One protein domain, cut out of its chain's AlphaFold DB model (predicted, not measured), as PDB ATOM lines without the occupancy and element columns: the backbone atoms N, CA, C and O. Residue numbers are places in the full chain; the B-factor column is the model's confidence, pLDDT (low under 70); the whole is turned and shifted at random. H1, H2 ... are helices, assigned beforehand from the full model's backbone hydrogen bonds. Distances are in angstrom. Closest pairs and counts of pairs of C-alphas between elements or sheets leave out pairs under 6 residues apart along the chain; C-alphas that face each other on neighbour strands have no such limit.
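What this domain is: This is residues 32 to 66 and 94 to 128 of the 241 residues of an uncharacterized protein of Eremomyces bilateralis CBS 781.70 (UniProt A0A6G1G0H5). A loose arrangement of helices: H1 and H2 meet at their ends and make a corner at one end of the domain, while H4 sits alone at the other end, reached through a long loop. Between them the short H3 packs on H1, and the last residues of H4, 121 to 128, stick out. The printed part has 70 residues, with four named helices in the order H1, H2, H3, H4 and no named strand; the class is all helix. The whole is loose, with a radius of gyration of the C-alphas of 14.4 A and spans of 37 by 29 by 22 A.

How they stand to each other: Start at H1, residues 41 to 51, and go on to H2, residues 54 to 61: they touch only at the corner by their tight link, the closest C-alphas being those of Glu 50 and Asn 56, 6.6 A apart. Their lines stand at a steep tilt of 64 degrees, and they run the same way. Past the cut, look at H3, residues 102 to 105, which touches H1; the closest C-alphas, those of His 47 and Val 103, are 5.0 A apart. H4, residues 117 to 128, is apart from H1, H2 and H3. In H1 and H2 every O i to N i+4 pair is within hydrogen-bond range, in H4 6 of 8 are; H3 is too short for such a pair, and its one O i to N i+3 pair is not within range.

Where its parts are: Find C-alpha 41 at (147.162, 141.748, 130.507); from there H1 runs 15.2 A to C-alpha 51. H2 runs 10.5 A from Pro 54 to Glu 61, and H3 5.0 A from Ile 102 to Asp 105. H4 runs 17.7 A from C-alpha 117 to C-alpha 128 at (159.668, 160.129, 160.530).

The domain as a whole: The C-alphas of Ala 32 and Gln 128, the two farthest apart, are 38.3 A from each other. Residues 67 to 93 are not printed, and C-alphas 66 and 94 are 20.3 A apart across the cut. The link from H3 to H4, 11 residues, is long. Read the B-factor column for the model's confidence: pLDDT is under 70 at residues 117 to 128.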
ATOM      1  N   ALA A  32     156.675 135.311 132.786       88.81
ATOM      2  CA  ALA A  32     157.487 134.114 132.568       88.81
ATOM      3  C   ALA A  32     158.867 134.183 133.254       88.81
ATOM      4  O   ALA A  32     159.404 133.153 133.649       88.81
ATOM      5  N   GLU A  33     159.425 135.387 133.422       90.38
ATOM      6  CA  GLU A  33     160.770 135.592 133.968       90.38
ATOM      7  C   GLU A  33     160.787 135.635 135.502       90.38
ATOM      8  O   GLU A  33     161.441 134.812 136.141       90.38
ATOM      9  N   CYS A  34     160.057 136.570 136.127       91.12
ATOM     10  CA  CYS A  34     160.035 136.690 137.592       91.12
ATOM     11  C   CYS A  34     158.911 135.896 138.275       91.12
ATOM     12  O   CYS A  34     158.806 135.926 139.504       91.12
ATOM     13  N   MET A  35     158.078 135.180 137.508       87.94
ATOM     14  CA  MET A  35     157.052 134.254 138.008       87.94
ATOM     15  C   MET A  35     155.945 134.881 138.884       87.94
ATOM     16  O   MET A  35     155.196 134.140 139.534       87.94
ATOM     17  N   LYS A  36     155.809 136.215 138.864       89.69
ATOM     18  CA  LYS A  36     154.742 136.992 139.523       89.69
ATOM     19  C   LYS A  36     153.464 137.015 138.687       89.69
ATOM     20  O   LYS A  36     153.520 137.115 137.462       89.69
ATOM     21  N   ASN A  37     152.326 136.980 139.366       90.56
ATOM     22  CA  ASN A  37     150.992 137.087 138.788       90.56
ATOM     23  C   ASN A  37     150.429 138.512 138.938       90.56
ATOM     24  O   ASN A  37     150.729 139.202 139.920       90.56
ATOM     25  N   LEU A  38     149.614 138.958 137.977       92.19
ATOM     26  CA  LEU A  38     149.144 140.345 137.848       92.19
ATOM     27  C   LEU A  38     147.621 140.426 137.559       92.19
ATOM     28  O   LEU A  38     146.997 139.416 137.247       92.19
ATOM     29  N   PRO A  39     146.974 141.602 137.704       90.31
ATOM     30  CA  PRO A  39     145.510 141.715 137.602       90.31
ATOM     31  C   PRO A  39     144.931 141.536 136.193       90.31
ATOM     32  O   PRO A  39     143.906 140.874 136.042       90.31
ATOM     33  N   SER A  40     145.561 142.131 135.177       91.81
ATOM     34  CA  SER A  40     145.159 142.052 133.765       91.81
ATOM     35  C   SER A  40     146.380 142.051 132.850       91.81
ATOM     36  O   SER A  40     147.486 142.396 133.281       91.81
ATOM     37  N   ASP A  41     146.163 141.706 131.580       92.94
ATOM     38  CA  ASP A  41     147.162 141.748 130.507       92.94
ATOM     39  C   ASP A  41     147.904 143.107 130.463       92.94
ATOM     40  O   ASP A  41     149.133 143.150 130.443       92.94
ATOM     41  N   ARG A  42     147.189 144.227 130.639       94.31
ATOM     42  CA  ARG A  42     147.757 145.586 130.733       94.31
ATOM     43  C   ARG A  42     148.795 145.763 131.849       94.31
ATOM     44  O   ARG A  42     149.789 146.469 131.683       94.31
ATOM     45  N   TYR A  43     148.581 145.136 133.007       94.25
ATOM     46  CA  TYR A  43     149.552 145.168 134.106       94.25
ATOM     47  C   TYR A  43     150.762 144.269 133.831       94.25
ATOM     48  O   TYR A  43     151.855 144.587 134.301       94.25
ATOM     49  N   LEU A  44     150.588 143.187 133.065       94.06
ATOM     50  CA  LEU A  44     151.676 142.321 132.604       94.06
ATOM     51  C   LEU A  44     152.581 143.044 131.592       94.06
ATOM     52  O   LEU A  44     153.801 142.998 131.742       94.06
ATOM     53  N   GLU A  45     152.005 143.787 130.646       93.94
ATOM     54  CA  GLU A  45     152.743 144.661 129.720       93.94
ATOM     55  C   GLU A  45     153.598 145.696 130.466       93.94
ATOM     56  O   GLU A  45     154.810 145.760 130.261       93.94
ATOM     57  N   LEU A  46     152.983 146.464 131.377       95.00
ATOM     58  CA  LEU A  46     153.674 147.448 132.224       95.00
ATOM     59  C   LEU A  46     154.803 146.802 133.032       95.00
ATOM     60  O   LEU A  46     155.910 147.330 133.115       95.00
ATOM     61  N   HIS A  47     154.543 145.628 133.608       95.19
ATOM     62  CA  HIS A  47     155.519 144.898 134.400       95.19
ATOM     63  C   HIS A  47     156.749 144.495 133.578       95.19
ATOM     64  O   HIS A  47     157.874 144.756 134.012       95.19
ATOM     65  N   ILE A  48     156.543 143.918 132.390       94.56
ATOM     66  CA  ILE A  48     157.626 143.544 131.474       94.56
ATOM     67  C   ILE A  48     158.381 144.804 131.020       94.56
ATOM     68  O   ILE A  48     159.610 144.857 131.098       94.56
ATOM     69  N   ALA A  49     157.658 145.858 130.633       93.88
ATOM     70  CA  ALA A  49     158.237 147.117 130.176       93.88
ATOM     71  C   ALA A  49     159.069 147.847 131.250       93.88
ATOM     72  O   ALA A  49     160.037 148.514 130.893       93.88
ATOM     73  N   GLU A  50     158.724 147.737 132.536       93.19
ATOM     74  CA  GLU A  50     159.382 148.475 133.628       93.19
ATOM     75  C   GLU A  50     160.425 147.675 134.416       93.19
ATOM     76  O   GLU A  50     161.321 148.281 135.008       93.19
ATOM     77  N   ASN A  51     160.293 146.345 134.477       91.12
ATOM     78  CA  ASN A  51     161.138 145.483 135.315       91.12
ATOM     79  C   ASN A  51     162.021 144.512 134.514       91.12
ATOM     80  O   ASN A  51     162.984 144.002 135.081       91.12
ATOM     81  N   HIS A  52     161.700 144.244 133.242       91.75
ATOM     82  CA  HIS A  52     162.373 143.216 132.433       91.75
ATOM     83  C   HIS A  52     162.982 143.743 131.124       91.75
ATOM     84  O   HIS A  52     163.954 143.177 130.636       91.75
ATOM     85  N   ASN A  53     162.482 144.850 130.566       92.94
ATOM     86  CA  ASN A  53     163.036 145.439 129.346       92.94
ATOM     87  C   ASN A  53     164.320 146.266 129.632       92.94
ATOM     88  O   ASN A  53     164.221 147.365 130.194       92.94
ATOM     89  N   PRO A  54     165.521 145.818 129.198       91.12
ATOM     90  CA  PRO A  54     166.778 146.516 129.480       91.12
ATOM     91  C   PRO A  54     166.908 147.850 128.731       91.12
ATOM     92  O   PRO A  54     167.599 148.751 129.201       91.12
ATOM     93  N   ILE A  55     166.210 148.022 127.601       92.12
ATOM     94  CA  ILE A  55     166.182 149.298 126.870       92.12
ATOM     95  C   ILE A  55     165.483 150.349 127.735       92.12
ATOM     96  O   ILE A  55     165.997 151.451 127.904       92.12
ATOM     97  N   ASN A  56     164.354 150.005 128.359       92.00
ATOM     98  CA  ASN A  56     163.663 150.922 129.267       92.00
ATOM     99  C   ASN A  56     164.452 151.178 130.561       92.00
ATOM    100  O   ASN A  56     164.368 152.284 131.093       92.00
ATOM    101  N   GLN A  57     165.270 150.230 131.033       91.12
ATOM    102  CA  GLN A  57     166.226 150.516 132.106       91.12
ATOM    103  C   GLN A  57     167.248 151.583 131.673       91.12
ATOM    104  O   GLN A  57     167.394 152.586 132.368       91.12
ATOM    105  N   ALA A  58     167.884 151.434 130.507       93.12
ATOM    106  CA  ALA A  58     168.835 152.428 130.001       93.12
ATOM    107  C   ALA A  58     168.179 153.809 129.779       93.12
ATOM    108  O   ALA A  58     168.730 154.837 130.168       93.12
ATOM    109  N   ARG A  59     166.957 153.852 129.231       92.31
ATOM    110  CA  ARG A  59     166.173 155.093 129.067       92.31
ATOM    111  C   ARG A  59     165.866 155.775 130.406       92.31
ATOM    112  O   ARG A  59     165.971 156.993 130.520       92.31
ATOM    113  N   LYS A  60     165.548 154.996 131.442       89.31
ATOM    114  CA  LYS A  60     165.344 155.485 132.816       89.31
ATOM    115  C   LYS A  60     166.632 156.036 133.434       89.31
ATOM    116  O   LYS A  60     166.576 157.035 134.142       89.31
ATOM    117  N   GLU A  61     167.780 155.421 133.156       90.19
ATOM    118  CA  GLU A  61     169.098 155.923 133.578       90.19
ATOM    119  C   GLU A  61     169.466 157.243 132.869       90.19
ATOM    120  O   GLU A  61     170.118 158.091 133.473       90.19
ATOM    121  N   ARG A  62     168.942 157.485 131.655       93.19
ATOM    122  CA  ARG A  62     168.966 158.795 130.967       93.19
ATOM    123  C   ARG A  62     167.897 159.797 131.441       93.19
ATOM    124  O   ARG A  62     167.850 160.910 130.927       93.19
ATOM    125  N   GLY A  63     167.034 159.434 132.394       89.00
ATOM    126  CA  GLY A  63     165.964 160.304 132.902       89.00
ATOM    127  C   GLY A  63     164.730 160.430 131.995       89.00
ATOM    128  O   GLY A  63     163.940 161.356 132.159       89.00
ATOM    129  N   GLU A  64     164.534 159.524 131.033       91.00
ATOM    130  CA  GLU A  64     163.377 159.564 130.132       91.00
ATOM    131  C   GLU A  64     162.065 159.101 130.791       91.00
ATOM    132  O   GLU A  64     162.033 158.338 131.762       91.00
ATOM    133  N   SER A  65     160.939 159.504 130.198       91.50
ATOM    134  CA  SER A  65     159.616 158.992 130.545       91.50
ATOM    135  C   SER A  65     159.440 157.531 130.107       91.50
ATOM    136  O   SER A  65     159.243 157.231 128.930       91.50
ATOM    137  N   ILE A  66     159.459 156.619 131.085       92.81
ATOM    138  CA  ILE A  66     159.201 155.179 130.889       92.81
ATOM    139  C   ILE A  66     157.908 154.677 131.554       92.81
ATOM    140  O   ILE A  66     157.387 153.633 131.174       92.81
ATOM    141  N   TYR A  94     141.824 157.287 141.263       94.69
ATOM    142  CA  TYR A  94     142.291 156.118 142.009       94.69
ATOM    143  C   TYR A  94     142.360 156.443 143.513       94.69
ATOM    144  O   TYR A  94     142.918 157.477 143.900       94.69
ATOM    145  N   PRO A  95     141.848 155.567 144.397       94.06
ATOM    146  CA  PRO A  95     141.848 155.838 145.827       94.06
ATOM    147  C   PRO A  95     143.286 155.867 146.361       94.06
ATOM    148  O   PRO A  95     144.146 155.091 145.948       94.06
ATOM    149  N   ARG A  96     143.577 156.763 147.313       90.75
ATOM    150  CA  ARG A  96     144.962 157.036 147.763       90.75
ATOM    151  C   ARG A  96     145.682 155.832 148.389       90.75
ATOM    152  O   ARG A  96     146.916 155.856 148.446       90.75
ATOM    153  N   ASN A  97     144.933 154.824 148.846       91.00
ATOM    154  CA  ASN A  97     145.410 153.542 149.376       91.00
ATOM    155  C   ASN A  97     145.445 152.403 148.337       91.00
ATOM    156  O   ASN A  97     145.762 151.274 148.705       91.00
ATOM    157  N   TYR A  98     145.136 152.665 147.064       92.31
ATOM    158  CA  TYR A  98     145.419 151.728 145.977       92.31
ATOM    159  C   TYR A  98     146.908 151.367 145.953       92.31
ATOM    160  O   TYR A  98     147.766 152.214 146.230       92.31
ATOM    161  N   ASP A  99     147.234 150.118 145.621       91.56
ATOM    162  CA  ASP A  99     148.626 149.713 145.516       91.56
ATOM    163  C   ASP A  99     149.262 150.046 144.160       91.56
ATOM    164  O   ASP A  99     149.258 149.259 143.218       91.56
ATOM    165  N   PHE A 100     149.916 151.202 144.097       92.12
ATOM    166  CA  PHE A 100     150.689 151.614 142.923       92.12
ATOM    167  C   PHE A 100     152.000 150.825 142.723       92.12
ATOM    168  O   PHE A 100     152.653 151.011 141.699       92.12
ATOM    169  N   PHE A 101     152.377 149.937 143.655       91.25
ATOM    170  CA  PHE A 101     153.522 149.028 143.514       91.25
ATOM    171  C   PHE A 101     153.157 147.669 142.903       91.25
ATOM    172  O   PHE A 101     154.038 146.835 142.713       91.25
ATOM    173  N   ILE A 102     151.895 147.448 142.532       92.25
ATOM    174  CA  ILE A 102     151.408 146.165 142.011       92.25
ATOM    175  C   ILE A 102     152.152 145.673 140.760       92.25
ATOM    176  O   ILE A 102     152.389 144.476 140.636       92.25
ATOM    177  N   VAL A 103     152.607 146.595 139.903       92.50
ATOM    178  CA  VAL A 103     153.464 146.322 138.732       92.50
ATOM    179  C   VAL A 103     154.803 145.680 139.131       92.50
ATOM    180  O   VAL A 103     155.389 144.938 138.350       92.50
ATOM    181  N   ASN A 104     155.280 145.903 140.357       90.88
ATOM    182  CA  ASN A 104     156.545 145.361 140.855       90.88
ATOM    183  C   ASN A 104     156.332 144.180 141.815       90.88
ATOM    184  O   ASN A 104     157.106 143.223 141.773       90.88
ATOM    185  N   ASP A 105     155.298 144.227 142.660       87.50
ATOM    186  CA  ASP A 105     155.068 143.257 143.743       87.50
ATOM    187  C   ASP A 105     154.146 142.086 143.352       87.50
ATOM    188  O   ASP A 105     154.221 141.023 143.972       87.50
ATOM    189  N   GLY A 106     153.284 142.256 142.341       88.94
ATOM    190  CA  GLY A 106     152.275 141.268 141.940       88.94
ATOM    191  C   GLY A 106     151.114 141.100 142.934       88.94
ATOM    192  O   GLY A 106     151.054 141.744 143.992       88.94
ATOM    193  N   ILE A 107     150.170 140.214 142.593       88.38
ATOM    194  CA  ILE A 107     148.996 139.879 143.426       88.38
ATOM    195  C   ILE A 107     149.139 138.580 144.234       88.38
ATOM    196  O   ILE A 107     148.326 138.342 145.119       88.38
ATOM    197  N   ASP A 108     150.188 137.774 144.025       80.00
ATOM    198  CA  ASP A 108     150.319 136.394 144.551       80.00
ATOM    199  C   ASP A 108     150.109 136.213 146.069       80.00
ATOM    200  O   ASP A 108     149.830 135.110 146.538       80.00
ATOM    201  N   ARG A 109     150.268 137.278 146.865       77.12
ATOM    202  CA  ARG A 109     150.121 137.259 148.334       77.12
ATOM    203  C   ARG A 109     148.912 138.057 148.843       77.12
ATOM    204  O   ARG A 109     148.821 138.307 150.044       77.12
ATOM    205  N   ARG A 110     148.028 138.534 147.955       79.56
ATOM    206  CA  ARG A 110     146.978 139.517 148.271       79.56
ATOM    207  C   ARG A 110     145.685 139.266 147.499       79.56
ATOM    208  O   ARG A 110     145.646 139.341 146.282       79.56
ATOM    209  N   HIS A 111     144.590 139.121 148.239       75.38
ATOM    210  CA  HIS A 111     143.223 139.078 147.705       75.38
ATOM    211  C   HIS A 111     142.622 140.479 147.442       75.38
ATOM    212  O   HIS A 111     141.423 140.597 147.207       75.38
ATOM    213  N   SER A 112     143.409 141.557 147.560       85.25
ATOM    214  CA  SER A 112     142.932 142.933 147.383       85.25
ATOM    215  C   SER A 112     143.998 143.842 146.775       85.25
ATOM    216  O   SER A 112     145.165 143.827 147.169       85.25
ATOM    217  N   MET A 113     143.532 144.676 145.846       86.00
ATOM    218  CA  MET A 113     144.264 145.745 145.161       86.00
ATOM    219  C   MET A 113     144.546 146.953 146.071       86.00
ATOM    220  O   MET A 113     145.412 147.779 145.780       86.00
ATOM    221  N   LEU A 114     143.790 147.084 147.165       89.88
ATOM    222  CA  LEU A 114     143.898 148.190 148.110       89.88
ATOM    223  C   LEU A 114     144.789 147.786 149.287       89.88
ATOM    224  O   LEU A 114     144.570 146.751 149.917       89.88
ATOM    225  N   GLN A 115     145.770 148.625 149.624       83.81
ATOM    226  CA  GLN A 115     146.552 148.447 150.843       83.81
ATOM    227  C   GLN A 115     145.634 148.666 152.066       83.81
ATOM    228  O   GLN A 115     144.942 149.691 152.138       83.81
ATOM    229  N   PRO A 116     145.605 147.736 153.042       75.38
ATOM    230  CA  PRO A 116     144.819 147.913 154.258       75.38
ATOM    231  C   PRO A 116     145.441 149.010 155.134       75.38
ATOM    232  O   PRO A 116     146.666 149.094 155.249       75.38
ATOM    233  N   GLU A 117     144.612 149.832 155.789       65.44
ATOM    234  CA  GLU A 117     145.042 151.061 156.490       65.44
ATOM    235  C   GLU A 117     146.214 150.885 157.466       65.44
ATOM    236  O   GLU A 117     147.025 151.798 157.653       65.44
ATOM    237  N   TRP A 118     146.327 149.712 158.095       62.44
ATOM    238  CA  TRP A 118     147.402 149.421 159.042       62.44
ATOM    239  C   TRP A 118     148.794 149.431 158.390       62.44
ATOM    240  O   TRP A 118     149.772 149.724 159.080       62.44
ATOM    241  N   VAL A 119     148.903 149.165 157.080       60.81
ATOM    242  CA  VAL A 119     150.151 149.310 156.307       60.81
ATOM    243  C   VAL A 119     150.454 150.789 156.081       60.81
ATOM    244  O   VAL A 119     151.576 151.229 156.340       60.81
ATOM    245  N   THR A 120     149.448 151.568 155.673       57.44
ATOM    246  CA  THR A 120     149.553 153.014 155.422       57.44
ATOM    247  C   THR A 120     150.064 153.756 156.658       57.44
ATOM    248  O   THR A 120     151.012 154.534 156.569       57.44
ATOM    249  N   ARG A 121     149.502 153.452 157.838       54.09
ATOM    250  CA  ARG A 121     149.934 154.047 159.115       54.09
ATOM    251  C   ARG A 121     151.374 153.665 159.481       54.09
ATOM    252  O   ARG A 121     152.121 154.512 159.964       54.09
ATOM    253  N   ARG A 122     151.787 152.417 159.224       55.41
ATOM    254  CA  ARG A 122     153.133 151.923 159.570       55.41
ATOM    255  C   ARG A 122     154.217 152.515 158.659       55.41
ATOM    256  O   ARG A 122     155.217 153.015 159.166       55.41
ATOM    257  N   LYS A 123     153.980 152.570 157.340       53.53
ATOM    258  CA  LYS A 123     154.899 153.206 156.373       53.53
ATOM    259  C   LYS A 123     155.070 154.716 156.598       53.53
ATOM    260  O   LYS A 123     156.111 155.248 156.227       53.53
ATOM    261  N   LEU A 124     154.097 155.410 157.199       49.53
ATOM    262  CA  LEU A 124     154.245 156.821 157.588       49.53
ATOM    263  C   LEU A 124     155.156 156.997 158.815       49.53
ATOM    264  O   LEU A 124     156.071 157.817 158.773       49.53
ATOM    265  N   GLY A 125     154.973 156.192 159.869       50.25
ATOM    266  CA  GLY A 125     155.833 156.248 161.060       50.25
ATOM    267  C   GLY A 125     157.311 155.974 160.751       50.25
ATOM    268  O   GLY A 125     158.198 156.662 161.253       50.25
ATOM    269  N   GLU A 126     157.587 155.033 159.845       50.78
ATOM    270  CA  GLU A 126     158.959 154.650 159.478       50.78
ATOM    271  C   GLU A 126     159.695 155.675 158.590       50.78
ATOM    272  O   GLU A 126     160.903 155.560 158.375       50.78
ATOM    273  N   GLN A 127     158.992 156.702 158.097       53.12
ATOM    274  CA  GLN A 127     159.598 157.847 157.405       53.12
ATOM    275  C   GLN A 127     160.003 158.967 158.377       53.12
ATOM    276  O   GLN A 127     161.021 159.615 158.148       53.12
ATOM    277  N   GLN A 128     159.285 159.157 159.490       51.06
ATOM    278  CA  GLN A 128     159.668 160.129 160.530       51.06
ATOM    279  C   GLN A 128     160.820 159.636 161.423       51.06
ATOM    280  O   GLN A 128     161.579 160.442 161.953       51.06
TER     281      GLN A 128